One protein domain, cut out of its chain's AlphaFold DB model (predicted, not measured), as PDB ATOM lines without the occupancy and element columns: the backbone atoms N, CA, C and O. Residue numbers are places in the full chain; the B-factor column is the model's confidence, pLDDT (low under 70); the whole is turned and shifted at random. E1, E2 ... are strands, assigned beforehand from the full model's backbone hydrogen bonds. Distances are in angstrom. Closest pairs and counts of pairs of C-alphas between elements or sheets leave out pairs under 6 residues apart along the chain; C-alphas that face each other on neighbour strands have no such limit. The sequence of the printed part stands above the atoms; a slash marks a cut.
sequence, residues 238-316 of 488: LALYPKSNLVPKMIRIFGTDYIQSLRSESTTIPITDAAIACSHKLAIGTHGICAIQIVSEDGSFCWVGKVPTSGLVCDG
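Overview. This is residues 238 to 316 of the 488 residues of an uncharacterized protein of Botryotinia narcissicola (UniProt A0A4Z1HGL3). A small, loosely made sandwich of strands: a strongly twisted sheet, in which E6, E5 and E4 lie side by side, is covered on one face by the long hairpin of E2 and E3. The two layers come closest near residues 258 and 290, and towards the other end of the hairpin they spread apart, where the long link of residues 266 to 276 runs from one layer to the other. E7 meets the edge of the sheet at a point, and E1 lies off to the side of the hairpin. The printed part has 79 residues with no named helix and seven named strands in the order E1 to E7; the class is all strand, and the larger sheet runs E6, E5, E4, E7. The whole is compact, with a radius of gyration of the C-alphas of 12.8 A and spans of 36 by 26 by 18 A.

Arrangement. In the larger sheet E5, residues 288 to 296, and E4, residues 277 to 285, form an antiparallel hairpin at 158 degrees, with N 283 and O 291 2.8 A apart, within hydrogen-bond range. E6, residues 301 to 305, is an edge strand and forms a hairpin with E5, antiparallel at 157 degrees, with N 294 and O 302 2.8 A apart. E7, residues 313 to 315, meets E4 only at a point, where C-alphas 283 and 314 face each other at 5.5 A. E2, residues 245 to 253, and E3, residues 256 to 265, form an antiparallel hairpin at 153 degrees, with N 249 and O 261 2.8 A apart. E3 bends by 61 degrees at residue 261. E3 and E5 have 10 pairs of C-alphas within 8 A, the closest those of Tyr 258 and Cys 290, 4.3 A. The closest C-alphas of E2 and E6 are those of Pro 248 and Gly 305, 6.0 A. E2 and E5 are near each other. E1, residues 238 to 240, pairs with no named strand; it is apart from E2, and its closest C-alpha to E3 is that of Leu 240, 7.9 A from that of Ser 264.

Along the chain. E4 is 23.2 A from first to last C-alpha and begins with C-alpha 277 at (18.270, -28.970, 19.297). E5 is 23.8 A long, and E6 13.1 A. E2 is 24.7 A long, ending with C-alpha 253 at (42.415, -32.852, 3.493), and E3 is 24.1 A. E1 is 6.0 A long, and E7, 6.2 A, ends with C-alpha 315 at (23.793, -22.389, 4.457).

Size, cuts and confidence. The two C-alphas farthest apart are those of Phe 254 and Ala 274, 37.3 A. The printed part has no cut, and its long link is E3 to E4, with 11 residues. The mean pLDDT of the printed part is 72.8, and 30 residues are under 70, among them 238 to 244, 266 to 278 and 311 to 316.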
ATOM      1  N   LEU A 238      20.847 -40.072  13.221       59.94
ATOM      2  CA  LEU A 238      21.581 -39.956  14.465       59.94
ATOM      3  C   LEU A 238      20.563 -39.694  15.570       59.94
ATOM      4  O   LEU A 238      20.037 -38.592  15.704       59.94
ATOM      5  N   ALA A 239      20.254 -40.723  16.353       61.62
ATOM      6  CA  ALA A 239      19.443 -40.545  17.546       61.62
ATOM      7  C   ALA A 239      20.274 -39.785  18.586       61.62
ATOM      8  O   ALA A 239      21.266 -40.310  19.100       61.62
ATOM      9  N   LEU A 240      19.890 -38.539  18.872       61.88
ATOM     10  CA  LEU A 240      20.490 -37.770  19.953       61.88
ATOM     11  C   LEU A 240      19.537 -37.820  21.133       61.88
ATOM     12  O   LEU A 240      18.457 -37.233  21.134       61.88
ATOM     13  N   TYR A 241      19.955 -38.551  22.152       65.62
ATOM     14  CA  TYR A 241      19.293 -38.518  23.442       65.62
ATOM     15  C   TYR A 241      19.741 -37.257  24.187       65.62
ATOM     16  O   TYR A 241      20.888 -36.827  24.002       65.62
ATOM     17  N   PRO A 242      18.900 -36.685  25.062       62.50
ATOM     18  CA  PRO A 242      19.350 -35.673  26.008       62.50
ATOM     19  C   PRO A 242      20.651 -36.130  26.680       62.50
ATOM     20  O   PRO A 242      20.747 -37.288  27.092       62.50
ATOM     21  N   LYS A 243      21.654 -35.245  26.765       65.62
ATOM     22  CA  LYS A 243      23.007 -35.537  27.297       65.62
ATOM     23  C   LYS A 243      23.900 -36.431  26.421       65.62
ATOM     24  O   LYS A 243      24.953 -36.864  26.882       65.62
ATOM     25  N   SER A 244      23.518 -36.715  25.174       64.00
ATOM     26  CA  SER A 244      24.421 -37.379  24.220       64.00
ATOM     27  C   SER A 244      25.541 -36.431  23.809       64.00
ATOM     28  O   SER A 244      25.286 -35.261  23.525       64.00
ATOM     29  N   ASN A 245      26.768 -36.943  23.715       72.81
ATOM     30  CA  ASN A 245      27.903 -36.153  23.249       72.81
ATOM     31  C   ASN A 245      28.227 -36.522  21.811       72.81
ATOM     32  O   ASN A 245      28.410 -37.695  21.484       72.81
ATOM     33  N   LEU A 246      28.321 -35.506  20.962       78.81
ATOM     34  CA  LEU A 246      28.751 -35.662  19.584       78.81
ATOM     35  C   LEU A 246      30.256 -35.502  19.497       78.81
ATOM     36  O   LEU A 246      30.776 -34.395  19.623       78.81
ATOM     37  N   VAL A 247      30.947 -36.603  19.224       83.62
ATOM     38  CA  VAL A 247      32.381 -36.577  18.949       83.62
ATOM     39  C   VAL A 247      32.581 -36.706  17.439       83.62
ATOM     40  O   VAL A 247      32.329 -37.775  16.866       83.62
ATOM     41  N   PRO A 248      33.007 -35.628  16.754       85.19
ATOM     42  CA  PRO A 248      33.330 -35.709  15.346       85.19
ATOM     43  C   PRO A 248      34.694 -36.377  15.187       85.19
ATOM     44  O   PRO A 248      35.711 -35.917  15.707       85.19
ATOM     45  N   LYS A 249      34.734 -37.456  14.411       88.00
ATOM     46  CA  LYS A 249      35.990 -37.975  13.884       88.00
ATOM     47  C   LYS A 249      36.395 -37.093  12.710       88.00
ATOM     48  O   LYS A 249      35.703 -37.082  11.694       88.00
ATOM     49  N   MET A 250      37.495 -36.363  12.856       87.44
ATOM     50  CA  MET A 250      37.985 -35.451  11.824       87.44
ATOM     51  C   MET A 250      38.947 -36.156  10.853       87.44
ATOM     52  O   MET A 250      39.678 -37.064  11.246       87.44
ATOM     53  N   ILE A 251      38.973 -35.708   9.600       79.88
ATOM     54  CA  ILE A 251      39.977 -36.032   8.577       79.88
ATOM     55  C   ILE A 251      40.553 -34.726   8.019       79.88
ATOM     56  O   ILE A 251      39.816 -33.753   7.875       79.88
ATOM     57  N   ARG A 252      41.860 -34.667   7.736       79.69
ATOM     58  CA  ARG A 252      42.515 -33.442   7.256       79.69
ATOM     59  C   ARG A 252      42.904 -33.567   5.793       79.69
ATOM     60  O   ARG A 252      43.917 -34.180   5.481       79.69
ATOM     61  N   ILE A 253      42.196 -32.841   4.937       65.69
ATOM     62  CA  ILE A 253      42.415 -32.852   3.493       65.69
ATOM     63  C   ILE A 253      42.934 -31.478   3.057       65.69
ATOM     64  O   ILE A 253      42.294 -30.456   3.305       65.69
ATOM     65  N   PHE A 254      44.122 -31.449   2.444       76.06
ATOM     66  CA  PHE A 254      44.812 -30.227   1.988       76.06
ATOM     67  C   PHE A 254      44.925 -29.119   3.053       76.06
ATOM     68  O   PHE A 254      44.818 -27.935   2.757       76.06
ATOM     69  N   GLY A 255      45.142 -29.506   4.313       76.06
ATOM     70  CA  GLY A 255      45.284 -28.563   5.430       76.06
ATOM     71  C   GLY A 255      43.967 -28.130   6.084       76.06
ATOM     72  O   GLY A 255      44.013 -27.502   7.141       76.06
ATOM     73  N   THR A 256      42.817 -28.527   5.536       75.31
ATOM     74  CA  THR A 256      41.490 -28.248   6.102       75.31
ATOM     75  C   THR A 256      40.947 -29.479   6.829       75.31
ATOM     76  O   THR A 256      41.047 -30.597   6.327       75.31
ATOM     77  N   ASP A 257      40.384 -29.284   8.024       83.81
ATOM     78  CA  ASP A 257      39.800 -30.356   8.836       83.81
ATOM     79  C   ASP A 257      38.306 -30.542   8.470       83.81
ATOM     80  O   ASP A 257      37.531 -29.586   8.482       83.81
ATOM     81  N   TYR A 258      37.901 -31.775   8.163       82.75
ATOM     82  CA  TYR A 258      36.545 -32.176   7.764       82.75
ATOM     83  C   TYR A 258      35.990 -33.248   8.704       82.75
ATOM     84  O   TYR A 258      36.742 -34.071   9.219       82.75
ATOM     85  N   ILE A 259      34.674 -33.284   8.906       84.00
ATOM     86  CA  ILE A 259      33.995 -34.327   9.681       84.00
ATOM     87  C   ILE A 259      33.883 -35.588   8.815       84.00
ATOM     88  O   ILE A 259      33.131 -35.627   7.845       84.00
ATOM     89  N   GLN A 260      34.620 -36.640   9.178       83.25
ATOM     90  CA  GLN A 260      34.554 -37.956   8.532       83.25
ATOM     91  C   GLN A 260      33.348 -38.768   9.019       83.25
ATOM     92  O   GLN A 260      32.695 -39.451   8.234       83.25
ATOM     93  N   SER A 261      33.082 -38.749  10.325       82.56
ATOM     94  CA  SER A 261      31.951 -39.454  10.936       82.56
ATOM     95  C   SER A 261      31.600 -38.835  12.282       82.56
ATOM     96  O   SER A 261      32.504 -38.418  13.004       82.56
ATOM     97  N   LEU A 262      30.325 -38.853  12.661       81.38
ATOM     98  CA  LEU A 262      29.878 -38.504  14.008       81.38
ATOM     99  C   LEU A 262      29.690 -39.783  14.824       81.38
ATOM    100  O   LEU A 262      29.089 -40.741  14.340       81.38
ATOM    101  N   ARG A 263      30.215 -39.807  16.049       79.38
ATOM    102  CA  ARG A 263      29.961 -40.878  17.016       79.38
ATOM    103  C   ARG A 263      29.308 -40.287  18.255       79.38
ATOM    104  O   ARG A 263      29.681 -39.195  18.680       79.38
ATOM    105  N   SER A 264      28.345 -41.016  18.812       71.81
ATOM    106  CA  SER A 264      27.835 -40.738  20.152       71.81
ATOM    107  C   SER A 264      28.771 -41.412  21.155       71.81
ATOM    108  O   SER A 264      28.893 -42.637  21.142       71.81
ATOM    109  N   GLU A 265      29.479 -40.630  21.968       71.81
ATOM    110  CA  GLU A 265      30.303 -41.147  23.070       71.81
ATOM    111  C   GLU A 265      29.744 -40.663  24.410       71.81
ATOM    112  O   GLU A 265      29.308 -39.524  24.555       71.81
ATOM    113  N   SER A 266      29.751 -41.520  25.429       57.03
ATOM    114  CA  SER A 266      29.138 -41.229  26.732       57.03
ATOM    115  C   SER A 266      29.980 -40.331  27.654       57.03
ATOM    116  O   SER A 266      29.530 -40.017  28.751       57.03
ATOM    117  N   THR A 267      31.187 -39.912  27.251       46.53
ATOM    118  CA  THR A 267      32.230 -39.435  28.188       46.53
ATOM    119  C   THR A 267      32.817 -38.041  27.930       46.53
ATOM    120  O   THR A 267      33.785 -37.672  28.593       46.53
ATOM    121  N   THR A 268      32.274 -37.226  27.022       52.81
ATOM    122  CA  THR A 268      32.800 -35.868  26.746       52.81
ATOM    123  C   THR A 268      31.718 -34.786  26.851       52.81
ATOM    124  O   THR A 268      30.662 -35.057  27.397       52.81
ATOM    125  N   ILE A 269      32.030 -33.528  26.513       48.31
ATOM    126  CA  ILE A 269      31.289 -32.315  26.919       48.31
ATOM    127  C   ILE A 269      29.778 -32.445  26.631       48.31
ATOM    128  O   ILE A 269      29.420 -32.550  25.456       48.31
ATOM    129  N   PRO A 270      28.903 -32.389  27.658       55.31
ATOM    130  CA  PRO A 270      27.464 -32.492  27.466       55.31
ATOM    131  C   PRO A 270      26.979 -31.368  26.562       55.31
ATOM    132  O   PRO A 270      27.265 -30.194  26.811       55.31
ATOM    133  N   ILE A 271      26.195 -31.727  25.543       56.88
ATOM    134  CA  ILE A 271      25.204 -30.802  24.995       56.88
ATOM    135  C   ILE A 271      24.335 -30.438  26.202       56.88
ATOM    136  O   ILE A 271      23.635 -31.292  26.741       56.88
ATOM    137  N   THR A 272      24.536 -29.229  26.727       54.69
ATOM    138  CA  THR A 272      24.053 -28.803  28.045       54.69
ATOM    139  C   THR A 272      22.570 -29.115  28.224       54.69
ATOM    140  O   THR A 272      21.799 -28.921  27.287       54.69
ATOM    141  N   ASP A 273      22.190 -29.556  29.431       51.47
ATOM    142  CA  ASP A 273      20.888 -30.119  29.857       51.47
ATOM    143  C   ASP A 273      19.603 -29.367  29.428       51.47
ATOM    144  O   ASP A 273      18.508 -29.870  29.667       51.47
ATOM    145  N   ALA A 274      19.700 -28.200  28.788       49.50
ATOM    146  CA  ALA A 274      18.577 -27.383  28.325       49.50
ATOM    147  C   ALA A 274      18.336 -27.412  26.800       49.50
ATOM    148  O   ALA A 274      17.352 -26.849  26.329       49.50
ATOM    149  N   ALA A 275      19.208 -28.039  26.009       50.50
ATOM    150  CA  ALA A 275      19.179 -27.900  24.558       50.50
ATOM    151  C   ALA A 275      18.461 -29.068  23.867       50.50
ATOM    152  O   ALA A 275      19.091 -30.013  23.392       50.50
ATOM    153  N   ILE A 276      17.135 -28.980  23.746       62.56
ATOM    154  CA  ILE A 276      16.470 -29.621  22.607       62.56
ATOM    155  C   ILE A 276      16.988 -28.877  21.371       62.56
ATOM    156  O   ILE A 276      16.799 -27.665  21.238       62.56
ATOM    157  N   ALA A 277      17.743 -29.569  20.516       59.78
ATOM    158  CA  ALA A 277      18.270 -28.970  19.297       59.78
ATOM    159  C   ALA A 277      17.099 -28.626  18.367       59.78
ATOM    160  O   ALA A 277      16.411 -29.512  17.866       59.78
ATOM    161  N   CYS A 278      16.878 -27.333  18.149       64.00
ATOM    162  CA  CYS A 278      15.795 -26.811  17.321       64.00
ATOM    163  C   CYS A 278      16.168 -26.720  15.849       64.00
ATOM    164  O   CYS A 278      15.322 -26.850  14.969       64.00
ATOM    165  N   SER A 279      17.435 -26.430  15.570       76.69
ATOM    166  CA  SER A 279      17.923 -26.280  14.206       76.69
ATOM    167  C   SER A 279      19.422 -26.527  14.136       76.69
ATOM    168  O   SER A 279      20.121 -26.570  15.154       76.69
ATOM    169  N   HIS A 280      19.922 -26.717  12.919       79.81
ATOM    170  CA  HIS A 280      21.344 -26.868  12.662       79.81
ATOM    171  C   HIS A 280      21.764 -26.028  11.459       79.81
ATOM    172  O   HIS A 280      20.967 -25.790  10.553       79.81
ATOM    173  N   LYS A 281      23.026 -25.594  11.448       85.50
ATOM    174  CA  LYS A 281      23.673 -24.986  10.277       85.50
ATOM    175  C   LYS A 281      24.924 -25.765   9.922       85.50
ATOM    176  O   LYS A 281      25.584 -26.320  10.799       85.50
ATOM    177  N   LEU A 282      25.268 -25.798   8.643       84.00
ATOM    178  CA  LEU A 282      26.458 -26.492   8.165       84.00
ATOM    179  C   LEU A 282      27.494 -25.472   7.697       84.00
ATOM    180  O   LEU A 282      27.187 -24.567   6.926       84.00
ATOM    181  N   ALA A 283      28.734 -25.645   8.149       79.88
ATOM    182  CA  ALA A 283      29.899 -25.002   7.561       79.88
ATOM    183  C   ALA A 283      30.541 -25.999   6.591       79.88
ATOM    184  O   ALA A 283      31.126 -26.998   7.022       79.88
ATOM    185  N   ILE A 284      30.399 -25.743   5.291       73.50
ATOM    186  CA  ILE A 284      30.869 -26.632   4.224       73.50
ATOM    187  C   ILE A 284      32.084 -25.988   3.555       73.50
ATOM    188  O   ILE A 284      32.024 -24.851   3.093       73.50
ATOM    189  N   GLY A 285      33.199 -26.714   3.541       69.50
ATOM    190  CA  GLY A 285      34.376 -26.378   2.745       69.50
ATOM    191  C   GLY A 285      34.358 -27.105   1.401       69.50
ATOM    192  O   GLY A 285      33.486 -27.929   1.128       69.50
ATOM    193  N   THR A 286      35.379 -26.871   0.578       68.12
ATOM    194  CA  THR A 286      35.488 -27.430  -0.784       68.12
ATOM    195  C   THR A 286      35.418 -28.958  -0.859       68.12
ATOM    196  O   THR A 286      35.108 -29.496  -1.920       68.12
ATOM    197  N   HIS A 287      35.721 -29.671   0.232       66.38
ATOM    198  CA  HIS A 287      35.791 -31.138   0.249       66.38
ATOM    199  C   HIS A 287      34.840 -31.818   1.247       66.38
ATOM    200  O   HIS A 287      34.925 -33.036   1.419       66.38
ATOM    201  N   GLY A 288      33.926 -31.074   1.883       79.25
ATOM    202  CA  GLY A 288      32.920 -31.644   2.784       79.25
ATOM    203  C   GLY A 288      32.514 -30.740   3.948       79.25
ATOM    204  O   GLY A 288      32.822 -29.551   3.983       79.25
ATOM    205  N   ILE A 289      31.826 -31.330   4.929       82.50
ATOM    206  CA  ILE A 289      31.372 -30.632   6.139       82.50
ATOM    207  C   ILE A 289      32.571 -30.418   7.065       82.50
ATOM    208  O   ILE A 289      33.204 -31.378   7.496       82.50
ATOM    209  N   CYS A 290      32.878 -29.167   7.389       86.25
ATOM    210  CA  CYS A 290      33.949 -28.805   8.317       86.25
ATOM    211  C   CYS A 290      33.434 -28.668   9.752       86.25
ATOM    212  O   CYS A 290      34.105 -29.077  10.705       86.25
ATOM    213  N   ALA A 291      32.230 -28.114   9.907       89.19
ATOM    214  CA  ALA A 291      31.576 -27.983  11.199       89.19
ATOM    215  C   ALA A 291      30.046 -27.991  11.076       89.19
ATOM    216  O   ALA A 291      29.489 -27.633  10.039       89.19
ATOM    217  N   ILE A 292      29.374 -28.379  12.155       88.50
ATOM    218  CA  ILE A 292      27.920 -28.367  12.307       88.50
ATOM    219  C   ILE A 292      27.603 -27.454  13.486       88.50
ATOM    220  O   ILE A 292      28.050 -27.715  14.601       88.50
ATOM    221  N   GLN A 293      26.860 -26.381  13.250       90.19
ATOM    222  CA  GLN A 293      26.295 -25.562  14.311       90.19
ATOM    223  C   GLN A 293      25.010 -26.223  14.780       90.19
ATOM    224  O   GLN A 293      24.125 -26.472  13.966       90.19
ATOM    225  N   ILE A 294      24.892 -26.478  16.072       85.44
ATOM    226  CA  ILE A 294      23.666 -26.960  16.701       85.44
ATOM    227  C   ILE A 294      23.092 -25.785  17.475       85.44
ATOM    228  O   ILE A 294      23.800 -25.200  18.294       85.44
ATOM    229  N   VAL A 295      21.846 -25.417  17.182       82.88
ATOM    230  CA  VAL A 295      21.146 -24.302  17.826       82.88
ATOM    231  C   VAL A 295      20.032 -24.861  18.701       82.88
ATOM    232  O   VAL A 295      19.151 -25.589  18.234       82.88
ATOM    233  N   SER A 296      20.093 -24.522  19.978       81.62
ATOM    234  CA  SER A 296      19.137 -24.895  21.018       81.62
ATOM    235  C   SER A 296      17.858 -24.050  20.941       81.62
ATOM    236  O   SER A 296      17.861 -22.963  20.361       81.62
ATOM    237  N   GLU A 297      16.777 -24.505  21.580       79.31
ATOM    238  CA  GLU A 297      15.527 -23.733  21.754       79.31
ATOM    239  C   GLU A 297      15.730 -22.336  22.362       79.31
ATOM    240  O   GLU A 297      15.076 -21.377  21.956       79.31
ATOM    241  N   ASP A 298      16.653 -22.202  23.316       82.56
ATOM    242  CA  ASP A 298      16.962 -20.932  23.985       82.56
ATOM    243  C   ASP A 298      17.816 -19.973  23.129       82.56
ATOM    244  O   ASP A 298      18.187 -18.889  23.582       82.56
ATOM    245  N   GLY A 299      18.135 -20.363  21.890       83.56
ATOM    246  CA  GLY A 299      18.982 -19.615  20.966       83.56
ATOM    247  C   GLY A 299      20.484 -19.749  21.236       83.56
ATOM    248  O   GLY A 299      21.283 -19.191  20.480       83.56
ATOM    249  N   SER A 300      20.895 -20.490  22.272       84.56
ATOM    250  CA  SER A 300      22.300 -20.867  22.445       84.56
ATOM    251  C   SER A 300      22.749 -21.780  21.305       84.56
ATOM    252  O   SER A 300      21.946 -22.481  20.686       84.56
ATOM    253  N   PHE A 301      24.044 -21.769  20.992       85.75
ATOM    254  CA  PHE A 301      24.583 -22.628  19.945       85.75
ATOM    255  C   PHE A 301      25.952 -23.188  20.303       85.75
ATOM    256  O   PHE A 301      26.746 -22.550  20.997       85.75
ATOM    257  N   CYS A 302      26.258 -24.363  19.762       87.62
ATOM    258  CA  CYS A 302      27.588 -24.953  19.807       87.62
ATOM    259  C   CYS A 302      28.020 -25.410  18.411       87.62
ATOM    260  O   CYS A 302      27.192 -25.729  17.560       87.62
ATOM    261  N   TRP A 303      29.328 -25.412  18.161       89.94
ATOM    262  CA  TRP A 303      29.900 -25.946  16.928       89.94
ATOM    263  C   TRP A 303      30.517 -27.313  17.197       89.94
ATOM    264  O   TRP A 303      31.357 -27.461  18.082       89.94
ATOM    265  N   VAL A 304      30.128 -28.297  16.394       88.25
ATOM    266  CA  VAL A 304      30.742 -29.622  16.334       88.25
ATOM    267  C   VAL A 304      31.650 -29.660  15.110       88.25
ATOM    268  O   VAL A 304      31.180 -29.484  13.992       88.25
ATOM    269  N   GLY A 305      32.948 -29.879  15.308       90.56
ATOM    270  CA  GLY A 305      33.960 -29.821  14.248       90.56
ATOM    271  C   GLY A 305      34.783 -28.535  14.313       90.56
ATOM    272  O   GLY A 305      34.857 -27.888  15.357       90.56
ATOM    273  N   LYS A 306      35.441 -28.169  13.209       90.44
ATOM    274  CA  LYS A 306      36.317 -26.994  13.157       90.44
ATOM    275  C   LYS A 306      35.847 -26.050  12.068       90.44
ATOM    276  O   LYS A 306      35.914 -26.377  10.889       90.44
ATOM    277  N   VAL A 307      35.389 -24.870  12.476       88.38
ATOM    278  CA  VAL A 307      34.972 -23.822  11.542       88.38
ATOM    279  C   VAL A 307      36.218 -23.313  10.797       88.38
ATOM    280  O   VAL A 307      37.161 -22.856  11.449       88.38
ATOM    281  N   PRO A 308      36.273 -23.416   9.458       77.00
ATOM    282  CA  PRO A 308      37.361 -22.864   8.660       77.00
ATOM    283  C   PRO A 308      37.480 -21.352   8.852       77.00
ATOM    284  O   PRO A 308      36.480 -20.646   8.948       77.00
ATOM    285  N   THR A 309      38.703 -20.830   8.858       77.62
ATOM    286  CA  THR A 309      38.957 -19.388   9.010       77.62
ATOM    287  C   THR A 309      38.739 -18.587   7.719       77.62
ATOM    288  O   THR A 309      38.736 -17.362   7.764       77.62
ATOM    289  N   SER A 310      38.571 -19.247   6.568       70.94
ATOM    290  CA  SER A 310      38.378 -18.609   5.257       70.94
ATOM    291  C   SER A 310      37.674 -19.545   4.267       70.94
ATOM    292  O   SER A 310      37.845 -20.759   4.358       70.94
ATOM    293  N   GLY A 311      36.952 -18.980   3.290       56.00
ATOM    294  CA  GLY A 311      36.391 -19.724   2.150       56.00
ATOM    295  C   GLY A 311      35.081 -20.472   2.427       56.00
ATOM    296  O   GLY A 311      34.879 -21.547   1.873       56.00
ATOM    297  N   LEU A 312      34.218 -19.939   3.299       56.66
ATOM    298  CA  LEU A 312      32.971 -20.587   3.714       56.66
ATOM    299  C   LEU A 312      31.740 -20.109   2.940       56.66
ATOM    300  O   LEU A 312      31.557 -18.910   2.744       56.66
ATOM    301  N   VAL A 313      30.850 -21.059   2.641       51.50
ATOM    302  CA  VAL A 313      29.424 -20.815   2.391       51.50
ATOM    303  C   VAL A 313      28.665 -21.315   3.621       51.50
ATOM    304  O   VAL A 313      28.745 -22.494   3.972       51.50
ATOM    305  N   CYS A 314      27.979 -20.409   4.314       47.62
ATOM    306  CA  CYS A 314      27.099 -20.752   5.428       47.62
ATOM    307  C   CYS A 314      25.685 -20.916   4.879       47.62
ATOM    308  O   CYS A 314      25.069 -19.929   4.481       47.62
ATOM    309  N   ASP A 315      25.171 -22.140   4.866       45.62
ATOM    310  CA  ASP A 315      23.793 -22.389   4.457       45.62
ATOM    311  C   ASP A 315      22.873 -22.182   5.674       45.62
ATOM    312  O   ASP A 315      22.966 -22.913   6.666       45.62
ATOM    313  N   GLY A 316      22.062 -21.116   5.650       47.28
ATOM    314  CA  GLY A 316      21.066 -20.819   6.688       47.28
ATOM    315  C   GLY A 316      21.040 -19.370   7.190       47.28
ATOM    316  O   GLY A 316      21.499 -19.098   8.304       47.28
TER     317      GLY A 316